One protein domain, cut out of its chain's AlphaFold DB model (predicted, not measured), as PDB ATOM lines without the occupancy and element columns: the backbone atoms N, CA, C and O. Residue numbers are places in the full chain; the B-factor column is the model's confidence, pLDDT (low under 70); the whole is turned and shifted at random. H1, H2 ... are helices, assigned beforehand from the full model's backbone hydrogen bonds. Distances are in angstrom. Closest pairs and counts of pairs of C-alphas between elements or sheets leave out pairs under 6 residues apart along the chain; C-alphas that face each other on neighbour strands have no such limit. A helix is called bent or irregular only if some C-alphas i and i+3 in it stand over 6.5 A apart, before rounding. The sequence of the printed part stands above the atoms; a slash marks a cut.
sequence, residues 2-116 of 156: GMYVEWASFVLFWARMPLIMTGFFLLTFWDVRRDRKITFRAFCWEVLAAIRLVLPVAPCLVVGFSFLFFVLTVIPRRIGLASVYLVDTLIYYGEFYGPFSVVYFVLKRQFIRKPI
ATOM      1  N   GLY A   2     -19.313  -6.641  14.161       80.88
ATOM      2  CA  GLY A   2     -18.026  -6.102  14.657       80.88
ATOM      3  C   GLY A   2     -17.260  -7.002  15.643       80.88
ATOM      4  O   GLY A   2     -16.085  -7.273  15.433       80.88
ATOM      5  N   MET A   3     -17.946  -7.577  16.639       83.00
ATOM      6  CA  MET A   3     -17.310  -8.418  17.669       83.00
ATOM      7  C   MET A   3     -16.604  -9.670  17.108       83.00
ATOM      8  O   MET A   3     -15.553 -10.060  17.605       83.00
ATOM      9  N   TYR A   4     -17.133 -10.291  16.047       85.50
ATOM     10  CA  TYR A   4     -16.504 -11.471  15.433       85.50
ATOM     11  C   TYR A   4     -15.232 -11.119  14.651       85.50
ATOM     12  O   TYR A   4     -14.295 -11.913  14.620       85.50
ATOM     13  N   VAL A   5     -15.185  -9.930  14.042       84.44
ATOM     14  CA  VAL A   5     -14.015  -9.457  13.287       84.44
ATOM     15  C   VAL A   5     -12.853  -9.156  14.234       84.44
ATOM     16  O   VAL A   5     -11.728  -9.575  13.972       84.44
ATOM     17  N   GLU A   6     -13.122  -8.511  15.370       84.12
ATOM     18  CA  GLU A   6     -12.104  -8.230  16.392       84.12
ATOM     19  C   GLU A   6     -11.526  -9.516  16.994       84.12
ATOM     20  O   GLU A   6     -10.306  -9.659  17.094       84.12
ATOM     21  N   TRP A   7     -12.385 -10.491  17.312       89.62
ATOM     22  CA  TRP A   7     -11.949 -11.796  17.811       89.62
ATOM     23  C   TRP A   7     -11.106 -12.563  16.792       89.62
ATOM     24  O   TRP A   7     -10.071 -13.122  17.155       89.62
ATOM     25  N   ALA A   8     -11.499 -12.569  15.516       86.62
ATOM     26  CA  ALA A   8     -10.716 -13.213  14.465       86.62
ATOM     27  C   ALA A   8      -9.330 -12.563  14.319       86.62
ATOM     28  O   ALA A   8      -8.326 -13.277  14.270       86.62
ATOM     29  N   SER A   9      -9.254 -11.226  14.322       82.06
ATOM     30  CA  SER A   9      -7.982 -10.495  14.274       82.06
ATOM     31  C   SER A   9      -7.107 -10.767  15.495       82.06
ATOM     32  O   SER A   9      -5.905 -10.970  15.340       82.06
ATOM     33  N   PHE A  10      -7.694 -10.843  16.692       83.25
ATOM     34  CA  PHE A  10      -6.978 -11.199  17.914       83.25
ATOM     35  C   PHE A  10      -6.410 -12.623  17.836       83.25
ATOM     36  O   PHE A  10      -5.222 -12.832  18.071       83.25
ATOM     37  N   VAL A  11      -7.211 -13.611  17.434       88.12
ATOM     38  CA  VAL A  11      -6.750 -15.006  17.313       88.12
ATOM     39  C   VAL A  11      -5.653 -15.141  16.252       88.12
ATOM     40  O   VAL A  11      -4.622 -15.760  16.512       88.12
ATOM     41  N   LEU A  12      -5.825 -14.520  15.081       86.88
ATOM     42  CA  LEU A  12      -4.806 -14.485  14.024       86.88
ATOM     43  C   LEU A  12      -3.512 -13.828  14.503       86.88
ATOM     44  O   LEU A  12      -2.420 -14.294  14.176       86.88
ATOM     45  N   PHE A  13      -3.627 -12.759  15.284       81.50
ATOM     46  CA  PHE A  13      -2.495 -12.079  15.888       81.50
ATOM     47  C   PHE A  13      -1.717 -13.009  16.829       81.50
ATOM     48  O   PHE A  13      -0.515 -13.206  16.639       81.50
ATOM     49  N   TRP A  14      -2.400 -13.661  17.773       85.56
ATOM     50  CA  TRP A  14      -1.762 -14.598  18.704       85.56
ATOM     51  C   TRP A  14      -1.203 -15.838  18.014       85.56
ATOM     52  O   TRP A  14      -0.161 -16.329  18.431       85.56
ATOM     53  N   ALA A  15      -1.824 -16.311  16.936       88.50
ATOM     54  CA  ALA A  15      -1.306 -17.429  16.151       88.50
ATOM     55  C   ALA A  15      -0.003 -17.078  15.405       88.50
ATOM     56  O   ALA A  15       0.873 -17.928  15.246       88.50
ATOM     57  N   ARG A  16       0.158 -15.822  14.964       86.75
ATOM     58  CA  ARG A  16       1.366 -15.350  14.263       86.75
ATOM     59  C   ARG A  16       2.549 -15.132  15.202       86.75
ATOM     60  O   ARG A  16       3.691 -15.310  14.780       86.75
ATOM     61  N   MET A  17       2.295 -14.778  16.461       83.94
ATOM     62  CA  MET A  17       3.355 -14.469  17.426       83.94
ATOM     63  C   MET A  17       4.354 -15.620  17.620       83.94
ATOM     64  O   MET A  17       5.547 -15.376  17.448       83.94
ATOM     65  N   PRO A  18       3.941 -16.877  17.876       89.06
ATOM     66  CA  PRO A  18       4.859 -18.007  17.973       89.06
ATOM     67  C   PRO A  18       5.721 -18.195  16.727       89.06
ATOM     68  O   PRO A  18       6.900 -18.519  16.849       89.06
ATOM     69  N   LEU A  19       5.163 -17.968  15.536       89.88
ATOM     70  CA  LEU A  19       5.888 -18.123  14.276       89.88
ATOM     71  C   LEU A  19       6.988 -17.064  14.144       89.88
ATOM     72  O   LEU A  19       8.132 -17.404  13.842       89.88
ATOM     73  N   ILE A  20       6.671 -15.805  14.453       88.12
ATOM     74  CA  ILE A  20       7.644 -14.703  14.465       88.12
ATOM     75  C   ILE A  20       8.709 -14.945  15.542       88.12
ATOM     76  O   ILE A  20       9.900 -14.820  15.258       88.12
ATOM     77  N   MET A  21       8.303 -15.355  16.750       89.69
ATOM     78  CA  MET A  21       9.219 -15.662  17.856       89.69
ATOM     79  C   MET A  21      10.187 -16.778  17.477       89.69
ATOM     80  O   MET A  21      11.392 -16.658  17.687       89.69
ATOM     81  N   THR A  22       9.662 -17.850  16.885       92.69
ATOM     82  CA  THR A  22      10.455 -19.002  16.453       92.69
ATOM     83  C   THR A  22      11.419 -18.599  15.345       92.69
ATOM     84  O   THR A  22      12.603 -18.914  15.431       92.69
ATOM     85  N   GLY A  23      10.954 -17.843  14.346       93.50
ATOM     86  CA  GLY A  23      11.799 -17.329  13.268       93.50
ATOM     87  C   GLY A  23      12.937 -16.454  13.792       93.50
ATOM     88  O   GLY A  23      14.099 -16.699  13.476       93.50
ATOM     89  N   PHE A  24      12.623 -15.488  14.657       91.06
ATOM     90  CA  PHE A  24      13.615 -14.627  15.298       91.06
ATOM     91  C   PHE A  24      14.620 -15.425  16.139       91.06
ATOM     92  O   PHE A  24      15.828 -15.189  16.057       91.06
ATOM     93  N   PHE A  25      14.147 -16.401  16.917       92.69
ATOM     94  CA  PHE A  25      14.995 -17.243  17.755       92.69
ATOM     95  C   PHE A  25      15.949 -18.105  16.919       92.69
ATOM     96  O   PHE A  25      17.139 -18.172  17.224       92.69
ATOM     97  N   LEU A  26      15.457 -18.710  15.834       94.44
ATOM     98  CA  LEU A  26      16.263 -19.507  14.908       94.44
ATOM     99  C   LEU A  26      17.286 -18.656  14.154       94.44
ATOM    100  O   LEU A  26      18.446 -19.051  14.065       94.44
ATOM    101  N   LEU A  27      16.888 -17.479  13.661       93.75
ATOM    102  CA  LEU A  27      17.790 -16.526  13.009       93.75
ATOM    103  C   LEU A  27      18.892 -16.064  13.963       93.75
ATOM    104  O   LEU A  27      20.067 -16.082  13.605       93.75
ATOM    105  N   THR A  28      18.528 -15.714  15.196       92.75
ATOM    106  CA  THR A  28      19.488 -15.290  16.223       92.75
ATOM    107  C   THR A  28      20.427 -16.430  16.611       92.75
ATOM    108  O   THR A  28      21.630 -16.218  16.755       92.75
ATOM    109  N   PHE A  29      19.906 -17.652  16.742       94.06
ATOM    110  CA  PHE A  29      20.722 -18.836  16.993       94.06
ATOM    111  C   PHE A  29      21.707 -19.088  15.853       94.06
ATOM    112  O   PHE A  29      22.881 -19.350  16.107       94.06
ATOM    113  N   TRP A  30      21.247 -18.990  14.604       94.88
ATOM    114  CA  TRP A  30      22.083 -19.171  13.423       94.88
ATOM    115  C   TRP A  30      23.188 -18.111  13.337       94.88
ATOM    116  O   TRP A  30      24.346 -18.467  13.130       94.88
ATOM    117  N   ASP A  31      22.855 -16.837  13.566       93.38
ATOM    118  CA  ASP A  31      23.815 -15.725  13.574       93.38
ATOM    119  C   ASP A  31      24.888 -15.918  14.655       93.38
ATOM    120  O   ASP A  31      26.082 -15.883  14.374       93.38
ATOM    121  N   VAL A  32      24.486 -16.247  15.885       90.31
ATOM    122  CA  VAL A  32      25.432 -16.509  16.983       90.31
ATOM    123  C   VAL A  32      26.283 -17.751  16.716       90.31
ATOM    124  O   VAL A  32      27.478 -17.767  17.023       90.31
ATOM    125  N   ARG A  33      25.691 -18.801  16.134       91.31
ATOM    126  CA  ARG A  33      26.398 -20.043  15.803       91.31
ATOM    127  C   ARG A  33      27.424 -19.846  14.686       91.31
ATOM    128  O   ARG A  33      28.427 -20.560  14.667       91.31
ATOM    129  N   ARG A  34      27.187 -18.891  13.781       91.31
ATOM    130  CA  ARG A  34      28.144 -18.497  12.739       91.31
ATOM    131  C   ARG A  34      29.444 -17.974  13.351       91.31
ATOM    132  O   ARG A  34      30.513 -18.330  12.867       91.31
ATOM    133  N   ASP A  35      29.344 -17.210  14.436       87.81
ATOM    134  CA  ASP A  35      30.502 -16.603  15.097       87.81
ATOM    135  C   ASP A  35      31.129 -17.509  16.172       87.81
ATOM    136  O   ASP A  35      32.329 -17.418  16.448       87.81
ATOM    137  N   ARG A  36      30.346 -18.389  16.816       84.50
ATOM    138  CA  ARG A  36      30.816 -19.265  17.905       84.50
ATOM    139  C   ARG A  36      30.165 -20.646  17.887       84.50
ATOM    140  O   ARG A  36      28.955 -20.794  17.763       84.50
ATOM    141  N   LYS A  37      30.955 -21.686  18.169       88.44
ATOM    142  CA  LYS A  37      30.447 -23.053  18.379       88.44
ATOM    143  C   LYS A  37      29.772 -23.167  19.754       88.44
ATOM    144  O   LYS A  37      30.419 -23.524  20.734       88.44
ATOM    145  N   ILE A  38      28.482 -22.846  19.835       89.38
ATOM    146  CA  ILE A  38      27.680 -22.912  21.069       89.38
ATOM    147  C   ILE A  38      26.623 -24.016  20.946       89.38
ATOM    148  O   ILE A  38      26.042 -24.227  19.879       89.38
ATOM    149  N   THR A  39      26.372 -24.741  22.037       94.31
ATOM    150  CA  THR A  39      25.295 -25.739  22.104       94.31
ATOM    151  C   THR A  39      23.936 -25.062  22.264       94.31
ATOM    152  O   THR A  39      23.816 -24.033  22.927       94.31
ATOM    153  N   PHE A  40      22.878 -25.662  21.710       91.56
ATOM    154  CA  PHE A  40      21.523 -25.096  21.778       91.56
ATOM    155  C   PHE A  40      21.072 -24.809  23.219       91.56
ATOM    156  O   PHE A  40      20.539 -23.746  23.516       91.56
ATOM    157  N   ARG A  41      21.378 -25.717  24.155       93.44
ATOM    158  CA  ARG A  41      21.057 -25.535  25.578       93.44
ATOM    159  C   ARG A  41      21.744 -24.307  26.181       93.44
ATOM    160  O   ARG A  41      21.105 -23.578  26.933       93.44
ATOM    161  N   ALA A  42      23.021 -24.082  25.869       91.50
ATOM    162  CA  ALA A  42      23.743 -22.905  26.343       91.50
ATOM    163  C   ALA A  42      23.153 -21.621  25.742       91.50
ATOM    164  O   ALA A  42      22.935 -20.660  26.470       91.50
ATOM    165  N   PHE A  43      22.796 -21.642  24.454       92.31
ATOM    166  CA  PHE A  43      22.097 -20.530  23.811       92.31
ATOM    167  C   PHE A  43      20.780 -20.183  24.524       92.31
ATOM    168  O   PHE A  43      20.574 -19.023  24.863       92.31
ATOM    169  N   CYS A  44      19.934 -21.170  24.844       93.94
ATOM    170  CA  CYS A  44      18.678 -20.927  25.564       93.94
ATOM    171  C   CYS A  44      18.887 -20.245  26.925       93.94
ATOM    172  O   CYS A  44      18.119 -19.356  27.288       93.94
ATOM    173  N   TRP A  45      19.920 -20.634  27.680       94.25
ATOM    174  CA  TRP A  45      20.227 -20.008  28.970       94.25
ATOM    175  C   TRP A  45      20.703 -18.562  28.829       94.25
ATOM    176  O   TRP A  45      20.290 -17.712  29.616       94.25
ATOM    177  N   GLU A  46      21.524 -18.273  27.821       91.31
ATOM    178  CA  GLU A  46      21.985 -16.910  27.528       91.31
ATOM    179  C   GLU A  46      20.819 -16.026  27.062       91.31
ATOM    180  O   GLU A  46      20.679 -14.897  27.529       91.31
ATOM    181  N   VAL A  47      19.918 -16.557  26.224       91.88
ATOM    182  CA  VAL A  47      18.680 -15.862  25.836       91.88
ATOM    183  C   VAL A  47      17.821 -15.570  27.063       91.88
ATOM    184  O   VAL A  47      17.377 -14.441  27.240       91.88
ATOM    185  N   LEU A  48      17.617 -16.550  27.946       93.31
ATOM    186  CA  LEU A  48      16.817 -16.354  29.154       93.31
ATOM    187  C   LEU A  48      17.442 -15.312  30.094       93.31
ATOM    188  O   LEU A  48      16.724 -14.500  30.680       93.31
ATOM    189  N   ALA A  49      18.770 -15.301  30.224       90.69
ATOM    190  CA  ALA A  49      19.489 -14.285  30.986       90.69
ATOM    191  C   ALA A  49      19.330 -12.887  30.363       90.69
ATOM    192  O   ALA A  49      19.058 -11.926  31.085       90.69
ATOM    193  N   ALA A  50      19.429 -12.772  29.034       90.38
ATOM    194  CA  ALA A  50      19.203 -11.520  28.317       90.38
ATOM    195  C   ALA A  50      17.757 -11.024  28.475       90.38
ATOM    196  O   ALA A  50      17.547  -9.853  28.782       90.38
ATOM    197  N   ILE A  51      16.765 -11.912  28.357       91.06
ATOM    198  CA  ILE A  51      15.350 -11.576  28.567       91.06
ATOM    199  C   ILE A  51      15.130 -11.055  29.987       91.06
ATOM    200  O   ILE A  51      14.520 -10.006  30.147       91.06
ATOM    201  N   ARG A  52      15.661 -11.727  31.017       92.94
ATOM    202  CA  ARG A  52      15.543 -11.265  32.414       92.94
ATOM    203  C   ARG A  52      16.152  -9.881  32.636       92.94
ATOM    204  O   ARG A  52      15.629  -9.127  33.447       92.94
ATOM    205  N   LEU A  53      17.226  -9.552  31.921       90.56
ATOM    206  CA  LEU A  53      17.859  -8.235  31.986       90.56
ATOM    207  C   LEU A  53      17.024  -7.158  31.285       90.56
ATOM    208  O   LEU A  53      16.951  -6.030  31.767       90.56
ATOM    209  N   VAL A  54      16.386  -7.498  30.163       89.75
ATOM    210  CA  VAL A  54      15.538  -6.572  29.399       89.75
ATOM    211  C   VAL A  54      14.167  -6.388  30.052       89.75
ATOM    212  O   VAL A  54      13.618  -5.294  29.986       89.75
ATOM    213  N   LEU A  55      13.634  -7.407  30.731       92.31
ATOM    214  CA  LEU A  55      12.301  -7.409  31.341       92.31
ATOM    215  C   LEU A  55      11.982  -6.174  32.212       92.31
ATOM    216  O   LEU A  55      10.928  -5.583  31.991       92.31
ATOM    217  N   PRO A  56      12.846  -5.718  33.145       93.00
ATOM    218  CA  PRO A  56      12.560  -4.518  33.937       93.00
ATOM    219  C   PRO A  56      12.609  -3.216  33.120       93.00
ATOM    220  O   PRO A  56      11.971  -2.237  33.493       93.00
ATOM    221  N   VAL A  57      13.350  -3.192  32.007       90.56
ATOM    222  CA  VAL A  57      13.493  -2.012  31.131       90.56
ATOM    223  C   VAL A  57      12.451  -2.017  30.006       90.56
ATOM    224  O   VAL A  57      12.203  -0.989  29.382       90.56
ATOM    225  N   ALA A  58      11.803  -3.159  29.763       87.44
ATOM    226  CA  ALA A  58      10.788  -3.348  28.736       87.44
ATOM    227  C   ALA A  58       9.693  -2.264  28.725       87.44
ATOM    228  O   ALA A  58       9.460  -1.725  27.645       87.44
ATOM    229  N   PRO A  59       9.059  -1.866  29.850       88.69
ATOM    230  CA  PRO A  59       8.038  -0.816  29.809       88.69
ATOM    231  C   PRO A  59       8.600   0.527  29.324       88.69
ATOM    232  O   PRO A  59       7.981   1.192  28.498       88.69
ATOM    233  N   CYS A  60       9.805   0.904  29.764       91.62
ATOM    234  CA  CYS A  60      10.462   2.128  29.303       91.62
ATOM    235  C   CYS A  60      10.835   2.055  27.817       91.62
ATOM    236  O   CYS A  60      10.697   3.047  27.106       91.62
ATOM    237  N   LEU A  61      11.278   0.889  27.336       88.06
ATOM    238  CA  LEU A  61      11.569   0.670  25.918       88.06
ATOM    239  C   LEU A  61      10.311   0.795  25.067       88.06
ATOM    240  O   LEU A  61      10.361   1.461  24.042       88.06
ATOM    241  N   VAL A  62       9.195   0.202  25.496       86.69
ATOM    242  CA  VAL A  62       7.914   0.307  24.786       86.69
ATOM    243  C   VAL A  62       7.495   1.770  24.678       86.69
ATOM    244  O   VAL A  62       7.278   2.242  23.569       86.69
ATOM    245  N   VAL A  63       7.497   2.523  25.784       89.50
ATOM    246  CA  VAL A  63       7.173   3.962  25.761       89.50
ATOM    247  C   VAL A  63       8.129   4.741  24.847       89.50
ATOM    248  O   VAL A  63       7.686   5.574  24.059       89.50
ATOM    249  N   GLY A  64       9.431   4.452  24.913       90.75
ATOM    250  CA  GLY A  64      10.439   5.091  24.067       90.75
ATOM    251  C   GLY A  64      10.242   4.801  22.578       90.75
ATOM    252  O   GLY A  64      10.310   5.720  21.764       90.75
ATOM    253  N   PHE A  65       9.950   3.549  22.216       88.38
ATOM    254  CA  PHE A  65       9.641   3.165  20.841       88.38
ATOM    255  C   PHE A  65       8.331   3.798  20.374       88.38
ATOM    256  O   PHE A  65       8.323   4.397  19.303       88.38
ATOM    257  N   SER A  66       7.259   3.765  21.169       87.06
ATOM    258  CA  SER A  66       5.996   4.426  20.819       87.06
ATOM    259  C   SER A  66       6.187   5.930  20.594       87.06
ATOM    260  O   SER A  66       5.676   6.470  19.617       87.06
ATOM    261  N   PHE A  67       6.987   6.608  21.427       90.31
ATOM    262  CA  PHE A  67       7.321   8.020  21.221       90.31
ATOM    263  C   PHE A  67       8.148   8.245  19.946       90.31
ATOM    264  O   PHE A  67       7.875   9.169  19.180       90.31
ATOM    265  N   LEU A  68       9.128   7.379  19.670       90.06
ATOM    266  CA  LEU A  68       9.917   7.433  18.441       90.06
ATOM    267  C   LEU A  68       9.033   7.262  17.195       90.06
ATOM    268  O   LEU A  68       9.123   8.066  16.270       90.06
ATOM    269  N   PHE A  69       8.150   6.259  17.178       86.25
ATOM    270  CA  PHE A  69       7.223   6.029  16.067       86.25
ATOM    271  C   PHE A  69       6.193   7.149  15.937       86.25
ATOM    272  O   PHE A  69       5.857   7.540  14.820       86.25
ATOM    273  N   PHE A  70       5.752   7.748  17.041       86.88
ATOM    274  CA  PHE A  70       4.927   8.951  16.999       86.88
ATOM    275  C   PHE A  70       5.634  10.088  16.245       86.88
ATOM    276  O   PHE A  70       5.079  10.649  15.303       86.88
ATOM    277  N   VAL A  71       6.896  10.380  16.568       90.06
ATOM    278  CA  VAL A  71       7.668  11.410  15.851       90.06
ATOM    279  C   VAL A  71       7.863  11.038  14.374       90.06
ATOM    280  O   VAL A  71       7.626  11.867  13.491       90.06
ATOM    281  N   LEU A  72       8.225   9.779  14.093       87.00
ATOM    282  CA  LEU A  72       8.427   9.265  12.732       87.00
ATOM    283  C   LEU A  72       7.162   9.294  11.874       87.00
ATOM    284  O   LEU A  72       7.271   9.293  10.655       87.00
ATOM    285  N   THR A  73       5.976   9.319  12.474       85.69
ATOM    286  CA  THR A  73       4.705   9.342  11.738       85.69
ATOM    287  C   THR A  73       4.143  10.753  11.608       85.69
ATOM    288  O   THR A  73       3.573  11.093  10.570       85.69
ATOM    289  N   VAL A  74       4.376  11.623  12.595       89.31
ATOM    290  CA  VAL A  74       3.983  13.038  12.533       89.31
ATOM    291  C   VAL A  74       4.746  13.788  11.438       89.31
ATOM    292  O   VAL A  74       4.127  14.547  10.691       89.31
ATOM    293  N   ILE A  75       6.060  13.571  11.294       88.81
ATOM    294  CA  ILE A  75       6.887  14.319  10.330       88.81
ATOM    295  C   ILE A  75       6.450  14.062   8.870       88.81
ATOM    296  O   ILE A  75       6.105  15.026   8.184       88.81
ATOM    297  N   PRO A  76       6.366  12.814   8.365       85.81
ATOM    298  CA  PRO A  76       5.969  12.552   6.978       85.81
ATOM    299  C   PRO A  76       4.517  12.940   6.696       85.81
ATOM    300  O   PRO A  76       4.188  13.342   5.578       85.81
ATOM    301  N   ARG A  77       3.649  12.879   7.716       85.69
ATOM    302  CA  ARG A  77       2.262  13.345   7.613       85.69
ATOM    303  C   ARG A  77       2.181  14.858   7.425       85.69
ATOM    304  O   ARG A  77       1.336  15.320   6.668       85.69
ATOM    305  N   ARG A  78       3.077  15.628   8.050       87.44
ATOM    306  CA  ARG A  78       3.179  17.084   7.839       87.44
ATOM    307  C   ARG A  78       3.687  17.452   6.447       87.44
ATOM    308  O   ARG A  78       3.280  18.483   5.930       87.44
ATOM    309  N   ILE A  79       4.529  16.613   5.843       89.88
ATOM    310  CA  ILE A  79       5.084  16.831   4.495       89.88
ATOM    311  C   ILE A  79       4.108  16.335   3.402       89.88
ATOM    312  O   ILE A  79       4.341  16.530   2.216       89.88
ATOM    313  N   GLY A  80       2.990  15.699   3.779       85.50
ATOM    314  CA  GLY A  80       2.011  15.154   2.829       85.50
ATOM    315  C   GLY A  80       2.493  13.907   2.078       85.50
ATOM    316  O   GLY A  80       1.849  13.480   1.128       85.50
ATOM    317  N   LEU A  81       3.611  13.307   2.504       79.12
ATOM    318  CA  LEU A  81       4.217  12.126   1.873       79.12
ATOM    319  C   LEU A  81       3.698  10.802   2.451       79.12
ATOM    320  O   LEU A  81       3.945   9.735   1.893       79.12
ATOM    321  N   ALA A  82       3.011  10.852   3.590       70.44
ATOM    322  CA  ALA A  82       2.548   9.658   4.276       70.44
ATOM    323  C   ALA A  82       1.262   9.108   3.646       70.44
ATOM    324  O   ALA A  82       0.168   9.607   3.921       70.44
ATOM    325  N   SER A  83       1.374   8.026   2.872       78.50
ATOM    326  CA  SER A  83       0.227   7.143   2.672       78.50
ATOM    327  C   SER A  83      -0.134   6.508   4.019       78.50
ATOM    328  O   SER A  83       0.743   6.059   4.761       78.50
ATOM    329  N   VAL A  84      -1.427   6.489   4.353       76.69
ATOM    330  CA  VAL A  84      -1.947   5.952   5.629       76.69
ATOM    331  C   VAL A  84      -1.402   4.540   5.896       76.69
ATOM    332  O   VAL A  84      -0.970   4.231   7.001       76.69
ATOM    333  N   TYR A  85      -1.273   3.736   4.837       79.25
ATOM    334  CA  TYR A  85      -0.746   2.375   4.898       79.25
ATOM    335  C   TYR A  85       0.713   2.278   5.385       79.25
ATOM    336  O   TYR A  85       1.040   1.381   6.162       79.25
ATOM    337  N   LEU A  86       1.603   3.187   4.961       79.19
ATOM    338  CA  LEU A  86       3.012   3.169   5.383       79.19
ATOM    339  C   LEU A  86       3.156   3.478   6.873       79.19
ATOM    340  O   LEU A  86       3.982   2.870   7.548       79.19
ATOM    341  N   VAL A  87       2.339   4.403   7.378       80.94
ATOM    342  CA  VAL A  87       2.335   4.819   8.785       80.94
ATOM    343  C   VAL A  87       1.864   3.684   9.687       80.94
ATOM    344  O   VAL A  87       2.571   3.331  10.630       80.94
ATOM    345  N   ASP A  88       0.728   3.067   9.359       79.06
ATOM    346  CA  ASP A  88       0.159   1.978  10.160       79.06
ATOM    347  C   ASP A  88       1.075   0.749  10.160       79.06
ATOM    348  O   ASP A  88       1.301   0.123  11.197       79.06
ATOM    349  N   THR A  89       1.684   0.454   9.008       80.44
ATOM    350  CA  THR A  89       2.688  -0.607   8.895       80.44
ATOM    351  C   THR A  89       3.914  -0.277   9.749       80.44
ATOM    352  O   THR A  89       4.374  -1.115  10.516       80.44
ATOM    353  N   LEU A  90       4.444   0.947   9.687       81.81
ATOM    354  CA  LEU A  90       5.641   1.311  10.446       81.81
ATOM    355  C   LEU A  90       5.422   1.213  11.961       81.81
ATOM    356  O   LEU A  90       6.298   0.703  12.656       81.81
ATOM    357  N   ILE A  91       4.264   1.653  12.462       81.88
ATOM    358  CA  ILE A  91       3.914   1.533  13.886       81.88
ATOM    359  C   ILE A  91       3.812   0.057  14.271       81.88
ATOM    360  O   ILE A  91       4.446  -0.363  15.237       81.88
ATOM    361  N   TYR A  92       3.092  -0.741  13.475       80.88
ATOM    362  CA  TYR A  92       2.931  -2.171  13.729       80.88
ATOM    363  C   TYR A  92       4.290  -2.878  13.816       80.88
ATOM    364  O   TYR A  92       4.614  -3.509  14.818       80.88
ATOM    365  N   TYR A  93       5.142  -2.727  12.801       80.62
ATOM    366  CA  TYR A  93       6.472  -3.340  12.814       80.62
ATOM    367  C   TYR A  93       7.368  -2.731  13.900       80.62
ATOM    368  O   TYR A  93       8.192  -3.419  14.493       80.62
ATOM    369  N   GLY A  94       7.199  -1.457  14.213       82.31
ATOM    370  CA  GLY A  94       7.971  -0.779  15.233       82.31
ATOM    371  C   GLY A  94       7.784  -1.336  16.638       82.31
ATOM    372  O   GLY A  94       8.760  -1.668  17.317       82.31
ATOM    373  N   GLU A  95       6.530  -1.477  17.054       80.31
ATOM    374  CA  GLU A  95       6.178  -1.975  18.383       80.31
ATOM    375  C   GLU A  95       6.551  -3.446  18.561       80.31
ATOM    376  O   GLU A  95       7.020  -3.833  19.633       80.31
ATOM    377  N   PHE A  96       6.428  -4.258  17.503       79.25
ATOM    378  CA  PHE A  96       6.858  -5.654  17.561       79.25
ATOM    379  C   PHE A  96       8.373  -5.786  17.535       79.25
ATOM    380  O   PHE A  96       8.943  -6.394  18.434       79.25
ATOM    381  N   TYR A  97       9.049  -5.233  16.531       84.81
ATOM    382  CA  TYR A  97      10.470  -5.508  16.309       84.81
ATOM    383  C   TYR A  97      11.392  -4.711  17.239       84.81
ATOM    384  O   TYR A  97      12.513  -5.158  17.493       84.81
ATOM    385  N   GLY A  98      10.938  -3.581  17.790       87.19
ATOM    386  CA  GLY A  98      11.711  -2.750  18.714       87.19
ATOM    387  C   GLY A  98      12.256  -3.545  19.907       87.19
ATOM    388  O   GLY A  98      13.476  -3.691  20.028       87.19
ATOM    389  N   PRO A  99      11.403  -4.151  20.751       86.06
ATOM    390  CA  PRO A  99      11.849  -4.964  21.880       86.06
ATOM    391  C   PRO A  99      12.763  -6.136  21.476       86.06
ATOM    392  O   PRO A  99      13.789  -6.360  22.125       86.06
ATOM    393  N   PHE A 100      12.460  -6.840  20.375       88.50
ATOM    394  CA  PHE A 100      13.309  -7.937  19.879       88.50
ATOM    395  C   PHE A 100      14.695  -7.459  19.459       88.50
ATOM    396  O   PHE A 100      15.688  -8.120  19.765       88.50
ATOM    397  N   SER A 101      14.787  -6.291  18.823       90.38
ATOM    398  CA  SER A 101      16.068  -5.706  18.427       90.38
ATOM    399  C   SER A 101      16.959  -5.407  19.636       90.38
ATOM    400  O   SER A 101      18.163  -5.657  19.585       90.38
ATOM    401  N   VAL A 102      16.377  -4.971  20.759       90.81
ATOM    402  CA  VAL A 102      17.123  -4.717  21.999       90.81
ATOM    403  C   VAL A 102      17.615  -6.020  22.618       90.81
ATOM    404  O   VAL A 102      18.785  -6.108  22.993       90.81
ATOM    405  N   VAL A 103      16.768  -7.054  22.681       90.12
ATOM    406  CA  VAL A 103      17.175  -8.389  23.158       90.12
ATOM    407  C   VAL A 103      18.317  -8.931  22.300       90.12
ATOM    408  O   VAL A 103      19.339  -9.356  22.842       90.12
ATOM    409  N   TYR A 104      18.185  -8.856  20.973       91.75
ATOM    410  CA  TYR A 104      19.234  -9.247  20.034       91.75
ATOM    411  C   TYR A 104      20.525  -8.455  20.262       91.75
ATOM    412  O   TYR A 104      21.601  -9.045  20.349       91.75
ATOM    413  N   PHE A 105      20.436  -7.132  20.419       92.31
ATOM    414  CA  PHE A 105      21.595  -6.273  20.642       92.31
ATOM    415  C   PHE A 105      22.321  -6.610  21.949       92.31
ATOM    416  O   PHE A 105      23.546  -6.739  21.958       92.31
ATOM    417  N   VAL A 106      21.584  -6.802  23.050       89.94
ATOM    418  CA  VAL A 106      22.148  -7.216  24.346       89.94
ATOM    419  C   VAL A 106      22.843  -8.567  24.215       89.94
ATOM    420  O   VAL A 106      23.990  -8.711  24.643       89.94
ATOM    421  N   LEU A 107      22.179  -9.529  23.580       89.94
ATOM    422  CA  LEU A 107      22.685 -10.880  23.391       89.94
ATOM    423  C   LEU A 107      23.959 -10.886  22.535       89.94
ATOM    424  O   LEU A 107      24.995 -11.402  22.955       89.94
ATOM    425  N   LYS A 108      23.942 -10.208  21.384       88.88
ATOM    426  CA  LYS A 108      25.109 -10.066  20.502       88.88
ATOM    427  C   LYS A 108      26.264  -9.353  21.201       88.88
ATOM    428  O   LYS A 108      27.407  -9.804  21.124       88.88
ATOM    429  N   ARG A 109      25.986  -8.296  21.970       88.50
ATOM    430  CA  ARG A 109      27.002  -7.579  22.757       88.50
ATOM    431  C   ARG A 109      27.635  -8.470  23.828       88.50
ATOM    432  O   ARG A 109      28.844  -8.379  24.038       88.50
ATOM    433  N   GLN A 110      26.862  -9.335  24.488       86.50
ATOM    434  CA  GLN A 110      27.391 -10.315  25.445       86.50
ATOM    435  C   GLN A 110      28.311 -11.332  24.759       86.50
ATOM    436  O   GLN A 110      29.387 -11.626  25.281       86.50
ATOM    437  N   PHE A 111      27.943 -11.814  23.569       82.88
ATOM    438  CA  PHE A 111      28.785 -12.738  22.807       82.88
ATOM    439  C   PHE A 111      30.053 -12.089  22.261       82.88
ATOM    440  O   PHE A 111      31.094 -12.732  22.282       82.88
ATOM    441  N   ILE A 112      30.024 -10.824  21.840       83.19
ATOM    442  CA  ILE A 112      31.237 -10.118  21.397       83.19
ATOM    443  C   ILE A 112      32.189  -9.883  22.578       83.19
ATOM    444  O   ILE A 112      33.399 -10.056  22.449       83.19
ATOM    445  N   ARG A 113      31.653  -9.513  23.748       79.25
ATOM    446  CA  ARG A 113      32.459  -9.106  24.909       79.25
ATOM    447  C   ARG A 113      33.114 -10.245  25.672       79.25
ATOM    448  O   ARG A 113      34.122  -9.986  26.316       79.25
ATOM    449  N   LYS A 114      32.564 -11.464  25.652       71.50
ATOM    450  CA  LYS A 114      33.181 -12.620  26.329       71.50
ATOM    451  C   LYS A 114      34.464 -12.997  25.575       71.50
ATOM    452  O   LYS A 114      34.334 -13.577  24.495       71.50
ATOM    453  N   PRO A 115      35.680 -12.703  26.069       58.00
ATOM    454  CA  PRO A 115      36.904 -13.057  25.358       58.00
ATOM    455  C   PRO A 115      36.944 -14.575  25.156       58.00
ATOM    456  O   PRO A 115      36.567 -15.322  26.052       58.00
ATOM    457  N   ILE A 116      37.401 -15.043  23.991       58.75
ATOM    458  CA  ILE A 116      37.622 -16.480  23.707       58.75
ATOM    459  C   ILE A 116      38.840 -17.010  24.489       58.75
ATOM    460  O   ILE A 116      39.216 -18.171  24.363       58.75
TER     461      ILE A 116
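What this domain is: This is residues 2 to 116 of the 156 residues of the protein "Hypothetical protein" of Lotharella globosa (UniProt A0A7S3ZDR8). Long helix H1 sticks out with residues 2 to 16 from a loose body. There H3 folds back as a hairpin with one arm of bent helix H4, and H2 crosses the other arm. The printed part has 115 residues, four named helices, H1 to H4, and no named strand; its class is all helix. It is loose, with radius of gyration of the C-alphas 17.6 A and spans of 52 by 36 by 27 A.

Where its parts are: H1, residues 2 to 35, runs 49.7 A from C-alpha 2 at (-18.026, -6.102, 14.657). H2 is residues 40 to 54 and H3 58 to 78, 30.2 A. H4, 84 to 113, was assigned as one helix by its hydrogen bonds but is bent: C-alphas 96 and 99 are 6.6 A apart. Its arms are H4a, 84 to 96, and H4b, 99 to 113, ending at (32.459, -9.106, 24.909).

How they stand to each other: H1 only just touches H4b, with 3 pairs of C-alphas within 8 A, closest Thr 28 and Tyr 104. H2 touches H4b at a steep tilt of 63 degrees, closest C-alphas Ala 50 and Leu 107, 6.1 A. The hairpin H3 and H4a touches at C-alphas Thr 73 and Val 87, 5.9 A. Every O i to N i+4 pair is within hydrogen-bond range in H2, H4a and H4b; H1 has 27 of 30, H3 16 of 17.

The domain as a whole: The C-alphas farthest apart, Gly 2 and Ile 116, are 57.3 A apart. The printed part has no cut, its links are tight, and pLDDT is under 70 at residues 115 to 116.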